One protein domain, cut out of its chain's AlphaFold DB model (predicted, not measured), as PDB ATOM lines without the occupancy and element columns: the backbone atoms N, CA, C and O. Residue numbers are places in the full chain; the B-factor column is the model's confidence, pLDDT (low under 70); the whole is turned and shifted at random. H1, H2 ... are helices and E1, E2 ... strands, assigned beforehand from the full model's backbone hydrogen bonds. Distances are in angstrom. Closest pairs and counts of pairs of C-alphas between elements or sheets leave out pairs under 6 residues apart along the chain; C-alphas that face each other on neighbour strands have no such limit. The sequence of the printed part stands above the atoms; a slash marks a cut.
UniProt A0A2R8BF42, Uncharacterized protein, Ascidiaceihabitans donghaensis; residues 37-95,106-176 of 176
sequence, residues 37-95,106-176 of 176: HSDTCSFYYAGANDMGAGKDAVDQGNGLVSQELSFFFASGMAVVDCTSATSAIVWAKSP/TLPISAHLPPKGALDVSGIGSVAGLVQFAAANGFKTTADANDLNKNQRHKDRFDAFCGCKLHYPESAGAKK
ATOM      1  N   HIS A  37     -23.071 -32.245  35.960       96.12
ATOM      2  CA  HIS A  37     -22.643 -32.981  34.778       96.12
ATOM      3  C   HIS A  37     -23.153 -34.421  34.868       96.12
ATOM      4  O   HIS A  37     -23.335 -34.942  35.972       96.12
ATOM      5  N   SER A  38     -23.401 -35.034  33.719       97.00
ATOM      6  CA  SER A  38     -23.680 -36.463  33.569       97.00
ATOM      7  C   SER A  38     -22.440 -37.211  33.062       97.00
ATOM      8  O   SER A  38     -21.440 -36.596  32.684       97.00
ATOM      9  N   ASP A  39     -22.537 -38.538  32.980       97.06
ATOM     10  CA  ASP A  39     -21.479 -39.391  32.421       97.06
ATOM     11  C   ASP A  39     -21.324 -39.232  30.895       97.06
ATOM     12  O   ASP A  39     -20.286 -39.571  30.334       97.06
ATOM     13  N   THR A  40     -22.329 -38.674  30.212       97.56
ATOM     14  CA  THR A  40     -22.318 -38.362  28.770       97.56
ATOM     15  C   THR A  40     -21.875 -36.924  28.485       97.56
ATOM     16  O   THR A  40     -22.064 -36.409  27.379       97.56
ATOM     17  N   CYS A  41     -21.301 -36.253  29.488       98.00
ATOM     18  CA  CYS A  41     -20.874 -34.858  29.442       98.00
ATOM     19  C   CYS A  41     -21.987 -33.826  29.210       98.00
ATOM     20  O   CYS A  41     -21.674 -32.643  29.054       98.00
ATOM     21  N   SER A  42     -23.269 -34.213  29.232       98.19
ATOM     22  CA  SER A  42     -24.346 -33.224  29.342       98.19
ATOM     23  C   SER A  42     -24.255 -32.476  30.667       98.19
ATOM     24  O   SER A  42     -23.743 -32.990  31.667       98.19
ATOM     25  N   PHE A  43     -24.745 -31.238  30.680       97.94
ATOM     26  CA  PHE A  43     -24.727 -30.413  31.878       97.94
ATOM     27  C   PHE A  43     -25.967 -29.537  32.024       97.94
ATOM     28  O   PHE A  43     -26.639 -29.196  31.051       97.94
ATOM     29  N   TYR A  44     -26.238 -29.134  33.264       96.31
ATOM     30  CA  TYR A  44     -27.334 -28.241  33.638       96.31
ATOM     31  C   TYR A  44     -26.869 -27.246  34.697       96.31
ATOM     32  O   TYR A  44     -25.944 -27.540  35.456       96.31
ATOM     33  N   TYR A  45     -27.570 -26.118  34.807       94.81
ATOM     34  CA  TYR A  45     -27.302 -25.074  35.800       94.81
ATOM     35  C   TYR A  45     -25.931 -24.403  35.643       94.81
ATOM     36  O   TYR A  45     -25.288 -24.051  36.628       94.81
ATOM     37  N   ALA A  46     -25.460 -24.251  34.405       95.06
ATOM     38  CA  ALA A  46     -24.284 -23.437  34.117       95.06
ATOM     39  C   ALA A  46     -24.647 -21.943  34.027       95.06
ATOM     40  O   ALA A  46     -25.784 -21.566  33.729       95.06
ATOM     41  N   GLY A  47     -23.644 -21.088  34.217       92.50
ATOM     42  CA  GLY A  47     -23.772 -19.634  34.178       92.50
ATOM     43  C   GLY A  47     -24.406 -19.026  35.435       92.50
ATOM     44  O   GLY A  47     -25.020 -19.710  36.244       92.50
ATOM     45  N   ALA A  48     -24.267 -17.708  35.591       89.44
ATOM     46  CA  ALA A  48     -24.671 -16.976  36.798       89.44
ATOM     47  C   ALA A  48     -26.157 -17.117  37.192       89.44
ATOM     48  O   ALA A  48     -26.486 -16.948  38.365       89.44
ATOM     49  N   ASN A  49     -27.026 -17.425  36.224       88.31
ATOM     50  CA  ASN A  49     -28.475 -17.538  36.406       88.31
ATOM     51  C   ASN A  49     -28.968 -18.996  36.373       88.31
ATOM     52  O   ASN A  49     -30.169 -19.221  36.280       88.31
ATOM     53  N   ASP A  50     -28.063 -19.982  36.365       90.75
ATOM     54  CA  ASP A  50     -28.375 -21.418  36.286       90.75
ATOM     55  C   ASP A  50     -29.199 -21.834  35.045       90.75
ATOM     56  O   ASP A  50     -29.857 -22.875  35.030       90.75
ATOM     57  N   MET A  51     -29.173 -21.017  33.988       89.69
ATOM     58  CA  MET A  51     -29.943 -21.218  32.751       89.69
ATOM     59  C   MET A  51     -29.122 -21.839  31.617       89.69
ATOM     60  O   MET A  51     -29.646 -22.034  30.525       89.69
ATOM     61  N   GLY A  52     -27.839 -22.112  31.848       94.25
ATOM     62  CA  GLY A  52     -26.980 -22.803  30.900       94.25
ATOM     63  C   GLY A  52     -27.154 -24.316  30.985       94.25
ATOM     64  O   GLY A  52     -27.096 -24.899  32.071       94.25
ATOM     65  N   ALA A  53     -27.322 -24.947  29.832       96.69
ATOM     66  CA  ALA A  53     -27.368 -26.391  29.682       96.69
ATOM     67  C   ALA A  53     -26.642 -26.835  28.407       96.69
ATOM     68  O   ALA A  53     -26.591 -26.103  27.417       96.69
ATOM     69  N   GLY A  54     -26.120 -28.056  28.439       97.50
ATOM     70  CA  GLY A  54     -25.522 -28.737  27.298       97.50
ATOM     71  C   GLY A  54     -26.096 -30.141  27.165       97.50
ATOM     72  O   GLY A  54     -26.280 -30.830  28.171       97.50
ATOM     73  N   LYS A  55     -26.395 -30.564  25.934       97.50
ATOM     74  CA  LYS A  55     -26.786 -31.952  25.637       97.50
ATOM     75  C   LYS A  55     -25.578 -32.886  25.702       97.50
ATOM     76  O   LYS A  55     -24.474 -32.462  26.024       97.50
ATOM     77  N   ASP A  56     -25.788 -34.165  25.430       98.12
ATOM     78  CA  ASP A  56     -24.703 -35.141  25.406       98.12
ATOM     79  C   ASP A  56     -23.624 -34.740  24.392       98.12
ATOM     80  O   ASP A  56     -23.921 -34.191  23.326       98.12
ATOM     81  N   ALA A  57     -22.367 -34.998  24.744       97.94
ATOM     82  CA  ALA A  57     -21.251 -34.792  23.836       97.94
ATOM     83  C   ALA A  57     -21.257 -35.881  22.755       97.94
ATOM     84  O   ALA A  57     -21.180 -37.074  23.055       97.94
ATOM     85  N   VAL A  58     -21.321 -35.463  21.495       96.62
ATOM     86  CA  VAL A  58     -21.390 -36.356  20.335       96.62
ATOM     87  C   VAL A  58     -20.036 -36.393  19.645       96.62
ATOM     88  O   VAL A  58     -19.530 -35.350  19.223       96.62
ATOM     89  N   ASP A  59     -19.468 -37.589  19.522       96.38
ATOM     90  CA  ASP A  59     -18.293 -37.829  18.688       96.38
ATOM     91  C   ASP A  59     -18.655 -37.651  17.206       96.38
ATOM     92  O   ASP A  59     -19.574 -38.297  16.702       96.38
ATOM     93  N   GLN A  60     -17.943 -36.755  16.525       94.94
ATOM     94  CA  GLN A  60     -18.089 -36.493  15.088       94.94
ATOM     95  C   GLN A  60     -17.018 -37.227  14.260       94.94
ATOM     96  O   GLN A  60     -16.987 -37.114  13.035       94.94
ATOM     97  N   GLY A  61     -16.140 -37.990  14.915       93.69
ATOM     98  CA  GLY A  61     -14.972 -38.615  14.310       93.69
ATOM     99  C   GLY A  61     -13.801 -37.643  14.139       93.69
ATOM    100  O   GLY A  61     -13.910 -36.437  14.354       93.69
ATOM    101  N   ASN A  62     -12.641 -38.176  13.743       92.38
ATOM    102  CA  ASN A  62     -11.415 -37.405  13.477       92.38
ATOM    103  C   ASN A  62     -10.940 -36.515  14.644       92.38
ATOM    104  O   ASN A  62     -10.295 -35.492  14.424       92.38
ATOM    105  N   GLY A  63     -11.243 -36.892  15.891       95.19
ATOM    106  CA  GLY A  63     -10.882 -36.090  17.061       95.19
ATOM    107  C   GLY A  63     -11.786 -34.877  17.284       95.19
ATOM    108  O   GLY A  63     -11.441 -34.032  18.107       95.19
ATOM    109  N   LEU A  64     -12.915 -34.772  16.575       97.31
ATOM    110  CA  LEU A  64     -13.896 -33.711  16.762       97.31
ATOM    111  C   LEU A  64     -15.049 -34.180  17.641       97.31
ATOM    112  O   LEU A  64     -15.618 -35.251  17.446       97.31
ATOM    113  N   VAL A  65     -15.436 -33.327  18.582       97.50
ATOM    114  CA  VAL A  65     -16.599 -33.541  19.440       97.50
ATOM    115  C   VAL A  65     -17.497 -32.319  19.377       97.50
ATOM    116  O   VAL A  65     -17.023 -31.189  19.459       97.50
ATOM    117  N   SER A  66     -18.801 -32.540  19.254       96.81
ATOM    118  CA  SER A  66     -19.802 -31.474  19.252       96.81
ATOM    119  C   SER A  66     -20.738 -31.573  20.451       96.81
ATOM    120  O   SER A  66     -21.057 -32.677  20.895       96.81
ATOM    121  N   GLN A  67     -21.246 -30.439  20.918       97.12
ATOM    122  CA  GLN A  67     -22.246 -30.377  21.974       97.12
ATOM    123  C   GLN A  67     -23.222 -29.226  21.725       97.12
ATOM    124  O   GLN A  67     -22.824 -28.068  21.589       97.12
ATOM    125  N   GLU A  68     -24.518 -29.538  21.695       96.62
ATOM    126  CA  GLU A  68     -25.568 -28.519  21.646       96.62
ATOM    127  C   GLU A  68     -25.669 -27.809  22.997       96.62
ATOM    128  O   GLU A  68     -25.765 -28.451  24.044       96.62
ATOM    129  N   LEU A  69     -25.691 -26.482  22.947       96.69
ATOM    130  CA  LEU A  69     -25.754 -25.571  24.075       96.69
ATOM    131  C   LEU A  69     -27.068 -24.788  24.060       96.69
ATOM    132  O   LEU A  69     -27.546 -24.337  23.012       96.69
ATOM    133  N   SER A  70     -27.613 -24.566  25.249       94.38
ATOM    134  CA  SER A  70     -28.773 -23.716  25.480       94.38
ATOM    135  C   SER A  70     -28.508 -22.799  26.664       94.38
ATOM    136  O   SER A  70     -28.223 -23.249  27.771       94.38
ATOM    137  N   PHE A  71     -28.601 -21.503  26.416       89.62
ATOM    138  CA  PHE A  71     -28.599 -20.431  27.396       89.62
ATOM    139  C   PHE A  71     -29.840 -19.577  27.144       89.62
ATOM    140  O   PHE A  71     -30.379 -19.568  26.042       89.62
ATOM    141  N   PHE A  72     -30.282 -18.839  28.160       82.69
ATOM    142  CA  PHE A  72     -31.578 -18.150  28.197       82.69
ATOM    143  C   PHE A  72     -32.071 -17.548  26.858       82.69
ATOM    144  O   PHE A  72     -33.171 -17.872  26.428       82.69
ATOM    145  N   PHE A  73     -31.239 -16.756  26.169       82.25
ATOM    146  CA  PHE A  73     -31.534 -16.179  24.843       82.25
ATOM    147  C   PHE A  73     -30.503 -16.556  23.774       82.25
ATOM    148  O   PHE A  73     -30.236 -15.789  22.852       82.25
ATOM    149  N   ALA A  74     -29.842 -17.697  23.931       89.06
ATOM    150  CA  ALA A  74     -28.824 -18.138  22.993       89.06
ATOM    151  C   ALA A  74     -28.790 -19.660  22.929       89.06
ATOM    152  O   ALA A  74     -28.482 -20.331  23.909       89.06
ATOM    153  N   SER A  75     -29.043 -20.209  21.748       94.00
ATOM    154  CA  SER A  75     -28.766 -21.611  21.456       94.00
ATOM    155  C   SER A  75     -27.586 -21.692  20.500       94.00
ATOM    156  O   SER A  75     -27.457 -20.863  19.601       94.00
ATOM    157  N   GLY A  76     -26.700 -22.660  20.698       95.75
ATOM    158  CA  GLY A  76     -25.507 -22.805  19.874       95.75
ATOM    159  C   GLY A  76     -24.974 -24.224  19.859       95.75
ATOM    160  O   GLY A  76     -25.452 -25.089  20.583       95.75
ATOM    161  N   MET A  77     -23.980 -24.463  19.020       96.38
ATOM    162  CA  MET A  77     -23.262 -25.726  18.926       96.38
ATOM    163  C   MET A  77     -21.798 -25.456  19.232       96.38
ATOM    164  O   MET A  77     -21.135 -24.756  18.465       96.38
ATOM    165  N   ALA A  78     -21.305 -25.987  20.347       97.12
ATOM    166  CA  ALA A  78     -19.875 -26.065  20.587       97.12
ATOM    167  C   ALA A  78     -19.295 -27.204  19.752       97.12
ATOM    168  O   ALA A  78     -19.868 -28.290  19.703       97.12
ATOM    169  N   VAL A  79     -18.154 -26.961  19.122       97.50
ATOM    170  CA  VAL A  79     -17.339 -27.996  18.490       97.50
ATOM    171  C   VAL A  79     -15.916 -27.839  18.986       97.50
ATOM    172  O   VAL A  79     -15.375 -26.735  19.029       97.50
ATOM    173  N   VAL A  80     -15.326 -28.958  19.369       97.81
ATOM    174  CA  VAL A  80     -13.999 -29.056  19.954       97.81
ATOM    175  C   VAL A  80     -13.166 -29.989  19.099       97.81
ATOM    176  O   VAL A  80     -13.613 -31.080  18.762       97.81
ATOM    177  N   ASP A  81     -11.946 -29.571  18.787       97.69
ATOM    178  CA  ASP A  81     -10.901 -30.441  18.266       97.69
ATOM    179  C   ASP A  81     -10.023 -30.897  19.429       97.69
ATOM    180  O   ASP A  81      -9.241 -30.135  20.007       97.69
ATOM    181  N   CYS A  82     -10.171 -32.170  19.777       98.06
ATOM    182  CA  CYS A  82      -9.464 -32.809  20.868       98.06
ATOM    183  C   CYS A  82      -7.966 -32.969  20.574       98.06
ATOM    184  O   CYS A  82      -7.161 -33.005  21.504       98.06
ATOM    185  N   THR A  83      -7.555 -33.009  19.306       97.25
ATOM    186  CA  THR A  83      -6.142 -33.135  18.928       97.25
ATOM    187  C   THR A  83      -5.412 -31.810  19.104       97.25
ATOM    188  O   THR A  83      -4.355 -31.769  19.735       97.25
ATOM    189  N   SER A  84      -5.976 -30.717  18.583       96.88
ATOM    190  CA  SER A  84      -5.369 -29.378  18.678       96.88
ATOM    191  C   SER A  84      -5.725 -28.627  19.966       96.88
ATOM    192  O   SER A  84      -5.137 -27.584  20.253       96.88
ATOM    193  N   ALA A  85      -6.667 -29.154  20.754       97.12
ATOM    194  CA  ALA A  85      -7.253 -28.503  21.922       97.12
ATOM    195  C   ALA A  85      -7.836 -27.109  21.609       97.12
ATOM    196  O   ALA A  85      -7.775 -26.195  22.438       97.12
ATOM    197  N   THR A  86      -8.391 -26.955  20.405       97.56
ATOM    198  CA  THR A  86      -9.118 -25.758  19.972       97.56
ATOM    199  C   THR A  86     -10.618 -26.013  20.023       97.56
ATOM    200  O   THR A  86     -11.072 -27.156  20.011       97.56
ATOM    201  N   SER A  87     -11.411 -24.953  20.114       97.69
ATOM    202  CA  SER A  87     -12.866 -25.067  20.118       97.69
ATOM    203  C   SER A  87     -13.495 -23.847  19.471       97.69
ATOM    204  O   SER A  87     -12.842 -22.824  19.325       97.69
ATOM    205  N   ALA A  88     -14.754 -23.944  19.074       97.88
ATOM    206  CA  ALA A  88     -15.561 -22.799  18.688       97.88
ATOM    207  C   ALA A  88     -17.023 -23.061  19.035       97.88
ATOM    208  O   ALA A  88     -17.438 -24.207  19.203       97.88
ATOM    209  N   ILE A  89     -17.816 -21.996  19.100       97.25
ATOM    210  CA  ILE A  89     -19.273 -22.086  19.183       97.25
ATOM    211  C   ILE A  89     -19.864 -21.438  17.944       97.25
ATOM    212  O   ILE A  89     -19.482 -20.322  17.594       97.25
ATOM    213  N   VAL A  90     -20.820 -22.110  17.309       96.62
ATOM    214  CA  VAL A  90     -21.693 -21.519  16.291       96.62
ATOM    215  C   VAL A  90     -23.049 -21.249  16.918       96.62
ATOM    216  O   VAL A  90     -23.692 -22.162  17.431       96.62
ATOM    217  N   TRP A  91     -23.488 -19.996  16.891       95.31
ATOM    218  CA  TRP A  91     -24.761 -19.587  17.475       95.31
ATOM    219  C   TRP A  91     -25.887 -19.677  16.456       95.31
ATOM    220  O   TRP A  91     -25.713 -19.311  15.292       95.31
ATOM    221  N   ALA A  92     -27.050 -20.133  16.914       93.56
ATOM    222  CA  ALA A  92     -28.273 -20.143  16.135       93.56
ATOM    223  C   ALA A  92     -28.621 -18.725  15.676       93.56
ATOM    224  O   ALA A  92     -28.313 -17.731  16.342       93.56
ATOM    225  N   LYS A  93     -29.264 -18.627  14.515       90.31
ATOM    226  CA  LYS A  93     -29.725 -17.336  14.016       90.31
ATOM    227  C   LYS A  93     -30.987 -16.944  14.772       90.31
ATOM    228  O   LYS A  93     -31.884 -17.762  14.968       90.31
ATOM    229  N   SER A  94     -31.065 -15.679  15.162       83.06
ATOM    230  CA  SER A  94     -32.323 -15.108  15.629       83.06
ATOM    231  C   SER A  94     -33.349 -15.137  14.487       83.06
ATOM    232  O   SER A  94     -32.959 -14.948  13.328       83.06
ATOM    233  N   PRO A  95     -34.636 -15.363  14.788       78.00
ATOM    234  CA  PRO A  95     -35.689 -15.221  13.802       78.00
ATOM    235  C   PRO A  95     -35.765 -13.763  13.306       78.00
ATOM    236  O   PRO A  95     -35.270 -12.846  13.987       78.00
ATOM    237  N   THR A 106     -34.923 -17.021  20.330       70.50
ATOM    238  CA  THR A 106     -33.838 -17.599  19.530       70.50
ATOM    239  C   THR A 106     -34.283 -18.978  19.084       70.50
ATOM    240  O   THR A 106     -34.731 -19.775  19.909       70.50
ATOM    241  N   LEU A 107     -34.166 -19.267  17.786       81.44
ATOM    242  CA  LEU A 107     -34.428 -20.610  17.286       81.44
ATOM    243  C   LEU A 107     -33.433 -21.586  17.931       81.44
ATOM    244  O   LEU A 107     -32.256 -21.245  18.088       81.44
ATOM    245  N   PRO A 108     -33.860 -22.798  18.312       88.75
ATOM    246  CA  PRO A 108     -32.920 -23.791  18.802       88.75
ATOM    247  C   PRO A 108     -31.914 -24.117  17.694       88.75
ATOM    248  O   PRO A 108     -32.285 -24.218  16.524       88.75
ATOM    249  N   ILE A 109     -30.644 -24.333  18.048       93.00
ATOM    250  CA  ILE A 109     -29.600 -24.659  17.065       93.00
ATOM    251  C   ILE A 109     -29.955 -25.897  16.235       93.00
ATOM    252  O   ILE A 109     -29.602 -25.969  15.063       93.00
ATOM    253  N   SER A 110     -30.732 -26.825  16.803       90.31
ATOM    254  CA  SER A 110     -31.246 -28.016  16.124       90.31
ATOM    255  C   SER A 110     -32.110 -27.705  14.896       90.31
ATOM    256  O   SER A 110     -32.133 -28.502  13.963       90.31
ATOM    257  N   ALA A 111     -32.756 -26.534  14.830       90.62
ATOM    258  CA  ALA A 111     -33.479 -26.084  13.639       90.62
ATOM    259  C   ALA A 111     -32.542 -25.746  12.461       90.62
ATOM    260  O   ALA A 111     -32.985 -25.692  11.315       90.62
ATOM    261  N   HIS A 112     -31.252 -25.530  12.733       91.88
ATOM    262  CA  HIS A 112     -30.229 -25.247  11.730       91.88
ATOM    263  C   HIS A 112     -29.403 -26.472  11.332       91.88
ATOM    264  O   HIS A 112     -28.632 -26.364  10.381       91.88
ATOM    265  N   LEU A 113     -29.575 -27.615  12.002       90.50
ATOM    266  CA  LEU A 113     -28.884 -28.863  11.678       90.50
ATOM    267  C   LEU A 113     -29.644 -29.667  10.600       90.50
ATOM    268  O   LEU A 113     -30.862 -29.494  10.431       90.50
ATOM    269  N   PRO A 114     -28.969 -30.582   9.880       89.00
ATOM    270  CA  PRO A 114     -29.621 -31.545   9.003       89.00
ATOM    271  C   PRO A 114     -30.738 -32.341   9.709       89.00
ATOM    272  O   PRO A 114     -30.655 -32.592  10.912       89.00
ATOM    273  N   PRO A 115     -31.792 -32.766   8.985       87.12
ATOM    274  CA  PRO A 115     -31.976 -32.632   7.536       87.12
ATOM    275  C   PRO A 115     -32.579 -31.289   7.087       87.12
ATOM    276  O   PRO A 115     -32.686 -31.047   5.891       87.12
ATOM    277  N   LYS A 116     -33.029 -30.434   8.012       85.00
ATOM    278  CA  LYS A 116     -33.784 -29.214   7.666       85.00
ATOM    279  C   LYS A 116     -32.904 -27.980   7.498       85.00
ATOM    280  O   LYS A 116     -33.279 -27.071   6.764       85.00
ATOM    281  N   GLY A 117     -31.771 -27.932   8.188       86.00
ATOM    282  CA  GLY A 117     -30.853 -26.806   8.153       86.00
ATOM    283  C   GLY A 117     -29.496 -27.152   7.548       86.00
ATOM    284  O   GLY A 117     -29.143 -28.316   7.370       86.00
ATOM    285  N   ALA A 118     -28.751 -26.102   7.203       88.44
ATOM    286  CA  ALA A 118     -27.492 -26.198   6.471       88.44
ATOM    287  C   ALA A 118     -26.259 -26.439   7.360       88.44
ATOM    288  O   ALA A 118     -25.197 -26.742   6.830       88.44
ATOM    289  N   LEU A 119     -26.359 -26.276   8.683       89.75
ATOM    290  CA  LEU A 119     -25.231 -26.448   9.600       89.75
ATOM    291  C   LEU A 119     -24.949 -27.938   9.820       89.75
ATOM    292  O   LEU A 119     -25.410 -28.534  10.788       89.75
ATOM    293  N   ASP A 120     -24.190 -28.540   8.913       88.00
ATOM    294  CA  ASP A 120     -23.722 -29.916   9.054       88.00
ATOM    295  C   ASP A 120     -22.398 -29.959   9.822       88.00
ATOM    296  O   ASP A 120     -21.344 -29.638   9.282       88.00
ATOM    297  N   VAL A 121     -22.458 -30.360  11.091       85.00
ATOM    298  CA  VAL A 121     -21.268 -30.537  11.937       85.00
ATOM    299  C   VAL A 121     -20.559 -31.871  11.741       85.00
ATOM    300  O   VAL A 121     -19.392 -31.978  12.103       85.00
ATOM    301  N   SER A 122     -21.225 -32.854  11.133       81.12
ATOM    302  CA  SER A 122     -20.644 -34.172  10.856       81.12
ATOM    303  C   SER A 122     -19.746 -34.163   9.617       81.12
ATOM    304  O   SER A 122     -18.766 -34.898   9.543       81.12
ATOM    305  N   GLY A 123     -20.035 -33.278   8.658       79.25
ATOM    306  CA  GLY A 123     -19.227 -33.076   7.455       79.25
ATOM    307  C   GLY A 123     -18.010 -32.165   7.643       79.25
ATOM    308  O   GLY A 123     -17.251 -31.952   6.694       79.25
ATOM    309  N   ILE A 124     -17.810 -31.589   8.832       79.88
ATOM    310  CA  ILE A 124     -16.748 -30.608   9.062       79.88
ATOM    311  C   ILE A 124     -15.481 -31.292   9.569       79.88
ATOM    312  O   ILE A 124     -15.464 -31.880  10.639       79.88
ATOM    313  N   GLY A 125     -14.386 -31.152   8.818       85.94
ATOM    314  CA  GLY A 125     -13.097 -31.766   9.161       85.94
ATOM    315  C   GLY A 125     -12.237 -30.995  10.170       85.94
ATOM    316  O   GLY A 125     -11.186 -31.494  10.558       85.94
ATOM    317  N   SER A 126     -12.614 -29.773  10.574       93.50
ATOM    318  CA  SER A 126     -11.877 -28.993  11.586       93.50
ATOM    319  C   SER A 126     -12.696 -27.837  12.170       93.50
ATOM    320  O   SER A 126     -13.589 -27.299  11.513       93.50
ATOM    321  N   VAL A 127     -12.321 -27.362  13.362       95.75
ATOM    322  CA  VAL A 127     -12.906 -26.154  13.981       95.75
ATOM    323  C   VAL A 127     -12.758 -24.920  13.076       95.75
ATOM    324  O   VAL A 127     -13.696 -24.137  12.933       95.75
ATOM    325  N   ALA A 128     -11.617 -24.755  12.400       93.88
ATOM    326  CA  ALA A 128     -11.423 -23.656  11.453       93.88
ATOM    327  C   ALA A 128     -12.395 -23.742  10.261       93.88
ATOM    328  O   ALA A 128     -12.980 -22.730   9.869       93.88
ATOM    329  N   GLY A 129     -12.614 -24.949   9.729       91.88
ATOM    330  CA  GLY A 129     -13.600 -25.201   8.677       91.88
ATOM    331  C   GLY A 129     -15.028 -24.868   9.120       91.88
ATOM    332  O   GLY A 129     -15.763 -24.238   8.363       91.88
ATOM    333  N   LEU A 130     -15.391 -25.190  10.369       92.62
ATOM    334  CA  LEU A 130     -16.682 -24.805  10.957       92.62
ATOM    335  C   LEU A 130     -16.859 -23.293  10.989       92.62
ATOM    336  O   LEU A 130     -17.903 -22.790  10.584       92.62
ATOM    337  N   VAL A 131     -15.849 -22.563  11.460       94.19
ATOM    338  CA  VAL A 131     -15.914 -21.101  11.563       94.19
ATOM    339  C   VAL A 131     -16.039 -20.458  10.179       94.19
ATOM    340  O   VAL A 131     -16.848 -19.547  10.005       94.19
ATOM    341  N   GLN A 132     -15.296 -20.954   9.186       92.94
ATOM    342  CA  GLN A 132     -15.405 -20.488   7.799       92.94
ATOM    343  C   GLN A 132     -16.794 -20.766   7.212       92.94
ATOM    344  O   GLN A 132     -17.408 -19.864   6.641       92.94
ATOM    345  N   PHE A 133     -17.319 -21.981   7.401       91.94
ATOM    346  CA  PHE A 133     -18.665 -22.348   6.966       91.94
ATOM    347  C   PHE A 133     -19.734 -21.467   7.626       91.94
ATOM    348  O   PHE A 133     -20.612 -20.929   6.947       91.94
ATOM    349  N   ALA A 134     -19.646 -21.289   8.945       93.56
ATOM    350  CA  ALA A 134     -20.560 -20.470   9.725       93.56
ATOM    351  C   ALA A 134     -20.582 -19.024   9.211       93.56
ATOM    352  O   ALA A 134     -21.657 -18.495   8.930       93.56
ATOM    353  N   ALA A 135     -19.408 -18.420   8.998       92.19
ATOM    354  CA  ALA A 135     -19.285 -17.068   8.461       92.19
ATOM    355  C   ALA A 135     -19.892 -16.942   7.053       92.19
ATOM    356  O   ALA A 135     -20.691 -16.036   6.813       92.19
ATOM    357  N   ALA A 136     -19.583 -17.877   6.148       92.69
ATOM    358  CA  ALA A 136     -20.118 -17.888   4.782       92.69
ATOM    359  C   ALA A 136     -21.650 -18.011   4.740       92.69
ATOM    360  O   ALA A 136     -22.295 -17.516   3.820       92.69
ATOM    361  N   ASN A 137     -22.237 -18.637   5.760       91.88
ATOM    362  CA  ASN A 137     -23.674 -18.835   5.875       91.88
ATOM    363  C   ASN A 137     -24.338 -17.851   6.845       91.88
ATOM    364  O   ASN A 137     -25.508 -18.030   7.174       91.88
ATOM    365  N   GLY A 138     -23.641 -16.809   7.311       91.88
ATOM    366  CA  GLY A 138     -24.213 -15.757   8.158       91.88
ATOM    367  C   GLY A 138     -24.555 -16.191   9.588       91.88
ATOM    368  O   GLY A 138     -25.437 -15.601  10.213       91.88
ATOM    369  N   PHE A 139     -23.912 -17.236  10.107       93.81
ATOM    370  CA  PHE A 139     -23.954 -17.572  11.528       93.81
ATOM    371  C   PHE A 139     -22.915 -16.753  12.300       93.81
ATOM    372  O   PHE A 139     -21.836 -16.446  11.793       93.81
ATOM    373  N   LYS A 140     -23.226 -16.428  13.556       94.62
ATOM    374  CA  LYS A 140     -22.256 -15.826  14.479       94.62
ATOM    375  C   LYS A 140     -21.428 -16.924  15.130       94.62
ATOM    376  O   LYS A 140     -21.959 -17.990  15.440       94.62
ATOM    377  N   THR A 141     -20.157 -16.640  15.394       95.88
ATOM    378  CA  THR A 141     -19.259 -17.582  16.062       95.88
ATOM    379  C   THR A 141     -18.568 -16.972  17.275       95.88
ATOM    380  O   THR A 141     -18.369 -15.761  17.365       95.88
ATOM    381  N   THR A 142     -18.191 -17.837  18.212       96.44
ATOM    382  CA  THR A 142     -17.254 -17.548  19.302       96.44
ATOM    383  C   THR A 142     -16.039 -18.449  19.123       96.44
ATOM    384  O   THR A 142     -16.200 -19.644  18.890       96.44
ATOM    385  N   ALA A 143     -14.836 -17.879  19.196       93.69
ATOM    386  CA  ALA A 143     -13.594 -18.563  18.829       93.69
ATOM    387  C   ALA A 143     -13.031 -19.511  19.899       93.69
ATOM    388  O   ALA A 143     -12.095 -20.236  19.599       93.69
ATOM    389  N   ASP A 144     -13.551 -19.484  21.127       94.88
ATOM    390  CA  ASP A 144     -13.204 -20.431  22.191       94.88
ATOM    391  C   ASP A 144     -14.451 -20.685  23.045       94.88
ATOM    392  O   ASP A 144     -15.056 -19.754  23.577       94.88
ATOM    393  N   ALA A 145     -14.861 -21.945  23.177       94.44
ATOM    394  CA  ALA A 145     -16.018 -22.323  23.978       94.44
ATOM    395  C   ALA A 145     -15.831 -22.008  25.474       94.44
ATOM    396  O   ALA A 145     -16.810 -21.716  26.166       94.44
ATOM    397  N   ASN A 146     -14.587 -21.966  25.969       94.62
ATOM    398  CA  ASN A 146     -14.290 -21.542  27.338       94.62
ATOM    399  C   ASN A 146     -14.533 -20.047  27.578       94.62
ATOM    400  O   ASN A 146     -14.575 -19.621  28.736       94.62
ATOM    401  N   ASP A 147     -14.762 -19.243  26.537       95.25
ATOM    402  CA  ASP A 147     -15.115 -17.832  26.707       95.25
ATOM    403  C   ASP A 147     -16.406 -17.658  27.506       95.25
ATOM    404  O   ASP A 147     -16.526 -16.709  28.283       95.25
ATOM    405  N   LEU A 148     -17.325 -18.623  27.414       93.25
ATOM    406  CA  LEU A 148     -18.547 -18.643  28.216       93.25
ATOM    407  C   LEU A 148     -18.278 -18.756  29.724       93.25
ATOM    408  O   LEU A 148     -19.094 -18.302  30.527       93.25
ATOM    409  N   ASN A 149     -17.120 -19.295  30.117       95.06
ATOM    410  CA  ASN A 149     -16.717 -19.483  31.508       95.06
ATOM    411  C   ASN A 149     -15.924 -18.303  32.093       95.06
ATOM    412  O   ASN A 149     -15.808 -18.216  33.320       95.06
ATOM    413  N   LYS A 150     -15.385 -17.392  31.261       93.31
ATOM    414  CA  LYS A 150     -14.423 -16.346  31.681       93.31
ATOM    415  C   LYS A 150     -14.917 -15.491  32.853       93.31
ATOM    416  O   LYS A 150     -14.151 -15.218  33.771       93.31
ATOM    417  N   ASN A 151     -16.202 -15.139  32.857       91.19
ATOM    418  CA  ASN A 151     -16.811 -14.281  33.881       91.19
ATOM    419  C   ASN A 151     -17.696 -15.044  34.879       91.19
ATOM    420  O   ASN A 151     -18.421 -14.433  35.659       91.19
ATOM    421  N   GLN A 152     -17.659 -16.378  34.858       93.38
ATOM    422  CA  GLN A 152     -18.493 -17.208  35.724       93.38
ATOM    423  C   GLN A 152     -17.745 -17.589  37.002       93.38
ATOM    424  O   GLN A 152     -16.522 -17.799  36.999       93.38
ATOM    425  N   ARG A 153     -18.483 -17.742  38.108       95.00
ATOM    426  CA  ARG A 153     -17.938 -18.344  39.335       95.00
ATOM    427  C   ARG A 153     -17.616 -19.805  39.061       95.00
ATOM    428  O   ARG A 153     -18.290 -20.446  38.267       95.00
ATOM    429  N   HIS A 154     -16.647 -20.370  39.776       95.06
ATOM    430  CA  HIS A 154     -16.232 -21.762  39.570       95.06
ATOM    431  C   HIS A 154     -17.402 -22.764  39.616       95.06
ATOM    432  O   HIS A 154     -17.444 -23.689  38.817       95.06
ATOM    433  N   LYS A 155     -18.381 -22.564  40.511       95.00
ATOM    434  CA  LYS A 155     -19.548 -23.456  40.635       95.00
ATOM    435  C   LYS A 155     -20.509 -23.410  39.432       95.00
ATOM    436  O   LYS A 155     -21.338 -24.306  39.319       95.00
ATOM    437  N   ASP A 156     -20.399 -22.377  38.599       96.00
ATOM    438  CA  ASP A 156     -21.275 -22.091  37.459       96.00
ATOM    439  C   ASP A 156     -20.588 -22.433  36.112       96.00
ATOM    440  O   ASP A 156     -21.184 -22.247  35.051       96.00
ATOM    441  N   ARG A 157     -19.322 -22.881  36.128       96.62
ATOM    442  CA  ARG A 157     -18.534 -23.187  34.919       96.62
ATOM    443  C   ARG A 157     -18.761 -24.620  34.462       96.62
ATOM    444  O   ARG A 157     -18.635 -25.530  35.271       96.62
ATOM    445  N   PHE A 158     -19.001 -24.823  33.175       96.50
ATOM    446  CA  PHE A 158     -19.034 -26.159  32.573       96.50
ATOM    447  C   PHE A 158     -17.668 -26.509  31.970       96.50
ATOM    448  O   PHE A 158     -16.866 -25.620  31.682       96.50
ATOM    449  N   ASP A 159     -17.394 -27.793  31.764       97.06
ATOM    450  CA  ASP A 159     -16.185 -28.238  31.068       97.06
ATOM    451  C   ASP A 159     -16.447 -28.367  29.561       97.06
ATOM    452  O   ASP A 159     -17.019 -29.356  29.101       97.06
ATOM    453  N   ALA A 160     -16.001 -27.373  28.786       96.50
ATOM    454  CA  ALA A 160     -16.163 -27.365  27.333       96.50
ATOM    455  C   ALA A 160     -15.436 -28.531  26.636       96.50
ATOM    456  O   ALA A 160     -15.804 -28.891  25.524       96.50
ATOM    457  N   PHE A 161     -14.433 -29.134  27.279       98.00
ATOM    458  CA  PHE A 161     -13.630 -30.230  26.739       98.00
ATOM    459  C   PHE A 161     -14.006 -31.594  27.341       98.00
ATOM    460  O   PHE A 161     -13.339 -32.590  27.048       98.00
ATOM    461  N   CYS A 162     -15.092 -31.687  28.123       98.19
ATOM    462  CA  CYS A 162     -15.537 -32.946  28.735       98.19
ATOM    463  C   CYS A 162     -15.676 -34.065  27.694       98.19
ATOM    464  O   CYS A 162     -15.199 -35.180  27.896       98.19
ATOM    465  N   GLY A 163     -16.242 -33.752  26.527       98.00
ATOM    466  CA  GLY A 163     -16.399 -34.723  25.450       98.00
ATOM    467  C   GLY A 163     -15.077 -35.298  24.917       98.00
ATOM    468  O   GLY A 163     -15.042 -36.456  24.511       98.00
ATOM    469  N   CYS A 164     -13.969 -34.552  24.997       98.56
ATOM    470  CA  CYS A 164     -12.644 -35.096  24.695       98.56
ATOM    471  C   CYS A 164     -12.187 -36.106  25.748       98.56
ATOM    472  O   CYS A 164     -11.584 -37.109  25.391       98.56
ATOM    473  N   LYS A 165     -12.495 -35.884  27.030       98.38
ATOM    474  CA  LYS A 165     -12.198 -36.841  28.113       98.38
ATOM    475  C   LYS A 165     -12.995 -38.133  27.942       98.38
ATOM    476  O   LYS A 165     -12.480 -39.205  28.237       98.38
ATOM    477  N   LEU A 166     -14.226 -38.014  27.444       98.25
ATOM    478  CA  LEU A 166     -15.126 -39.134  27.192       98.25
ATOM    479  C   LEU A 166     -14.706 -39.974  25.974       98.25
ATOM    480  O   LEU A 166     -14.585 -41.190  26.089       98.25
ATOM    481  N   HIS A 167     -14.472 -39.337  24.821       98.06
ATOM    482  CA  HIS A 167     -14.280 -40.039  23.539       98.06
ATOM    483  C   HIS A 167     -12.809 -40.181  23.116       98.06
ATOM    484  O   HIS A 167     -12.455 -41.109  22.395       98.06
ATOM    485  N   TYR A 168     -11.933 -39.286  23.581       97.81
ATOM    486  CA  TYR A 168     -10.522 -39.199  23.181       97.81
ATOM    487  C   TYR A 168      -9.597 -38.962  24.396       97.81
ATOM    488  O   TYR A 168      -8.877 -37.955  24.429       97.81
ATOM    489  N   PRO A 169      -9.587 -39.849  25.410       98.06
ATOM    490  CA  PRO A 169      -8.995 -39.580  26.730       98.06
ATOM    491  C   PRO A 169      -7.491 -39.260  26.717       98.06
ATOM    492  O   PRO A 169      -7.000 -38.544  27.585       98.06
ATOM    493  N   GLU A 170      -6.758 -39.726  25.707       97.94
ATOM    494  CA  GLU A 170      -5.311 -39.492  25.574       97.94
ATOM    495  C   GLU A 170      -4.955 -38.177  24.849       97.94
ATOM    496  O   GLU A 170      -3.784 -37.793  24.753       97.94
ATOM    497  N   SER A 171      -5.961 -37.478  24.318       98.25
ATOM    498  CA  SER A 171      -5.793 -36.290  23.479       98.25
ATOM    499  C   SER A 171      -5.334 -35.048  24.255       98.25
ATOM    500  O   SER A 171      -5.378 -34.987  25.486       98.25
ATOM    501  N   ALA A 172      -4.892 -34.011  23.536       97.81
ATOM    502  CA  ALA A 172      -4.536 -32.734  24.154       97.81
ATOM    503  C   ALA A 172      -5.757 -32.050  24.792       97.81
ATOM    504  O   ALA A 172      -5.649 -31.477  25.875       97.81
ATOM    505  N   GLY A 173      -6.922 -32.148  24.148       96.94
ATOM    506  CA  GLY A 173      -8.189 -31.614  24.638       96.94
ATOM    507  C   GLY A 173      -8.649 -32.288  25.928       96.94
ATOM    508  O   GLY A 173      -9.135 -31.605  26.819       96.94
ATOM    509  N   ALA A 174      -8.414 -33.592  26.096       97.69
ATOM    510  CA  ALA A 174      -8.749 -34.292  27.340       97.69
ATOM    511  C   ALA A 174      -7.960 -33.784  28.567       97.69
ATOM    512  O   ALA A 174      -8.381 -33.988  29.703       97.69
ATOM    513  N   LYS A 175      -6.836 -33.087  28.353       96.69
ATOM    514  CA  LYS A 175      -5.986 -32.511  29.411       96.69
ATOM    515  C   LYS A 175      -6.344 -31.059  29.756       96.69
ATOM    516  O   LYS A 175      -5.657 -30.460  30.585       96.69
ATOM    517  N   LYS A 176      -7.351 -30.481  29.093       90.25
ATOM    518  CA  LYS A 176      -7.851 -29.124  29.352       90.25
ATOM    519  C   LYS A 176      -8.789 -29.057  30.556       90.25
ATOM    520  O   LYS A 176      -9.421 -30.081  30.918       90.25
TER     521      LYS A 176
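This is residues 37 to 95 and 106 to 176 of the 176 residues of an uncharacterized protein of Ascidiaceihabitans donghaensis (UniProt A0A2R8BF42). One twisted sheet of seven strands has the long strands E4 and E5 running through its middle, with four short helices set round it. H2 runs along the E6 and E7 end, H3 and H4 are on one face, and H1 only grazes the sheet. The 130 printed residues run E1 E2 E3 E4 E5 E6 H1 H2 E7 H3 H4; the class is mixed, with under half of the residues in named elements. The sheet is branched at E4, and its neighbour pairs are antiparallel. The whole is compact, radius of gyration of the C-alphas 13.6 A, and rounded, spanning 34 by 33 by 22 A.

Start at E1, residues 43 to 46, an edge strand in a hairpin with E2, residues 52 to 54; N 43 and O 54 are 3.0 A apart, within hydrogen-bond range. E3, residues 58 to 61, opens a meander, each strand the antiparallel neighbour of the one before, with E4, residues 64 to 71, E5, residues 74 to 81, and E6, residues 86 to 91. On one side of E4 look for E2, with N 53 and O 70 at 2.8 A, and E3, with N 58 and O 66 at 2.9 A; on the other side is E5, with N 67 and O 78 at 2.8 A. E5 and E6 have N 79 and O 88 at 2.8 A. Past the cut, H1, residues 109 to 112, only grazes the sheet; its closest C-alphas to E5 are those of Gly 76 and Ile 109, 5.3 A. H2, residues 127 to 136, has a height over the sheet of 8.7 A, over E6 and only just over E7, residues 140 to 142, where 3 of its C-alphas fall. It runs along the strands, at 21 degrees to E6 on the local plane; Ser 87 and Val 127 have the closest C-alphas of E6 and H2, 6.2 A. E7 pairs with E6 through N 89 and O 142, 2.9 A. H3, residues 145 to 149, is over none of the strands, at a height of 6.1 A. H4, residues 162 to 167, is on the same face, 8.9 A high and only just over E4 with 3 C-alphas, slantwise at 35 degrees on the local plane. Every O i to N i+4 pair is within hydrogen-bond range in H2 and H4; H3 has 0 of 1, but 2 of 2 O i to N i+3 pairs, and H1 is too short for an i+4 pair.

Find C-alpha 43, where E1 begins, at (-24.727, -30.413, 31.878). E4 runs 22.5 A, E5 22.2 A, E6 17.0 A and H2 14.3 A from first to last C-alpha. H4 ends at C-alpha 167, (-14.280, -40.039, 23.539).

The C-alphas of Pro 95 and Glu 170, the two farthest apart, are 40.6 A apart. Residues 96 to 105 are not printed, and C-alphas 95 and 106 are 6.5 A apart across the cut. The links H1 to H2 and H3 to H4 are long. No printed residue is under 70 in pLDDT.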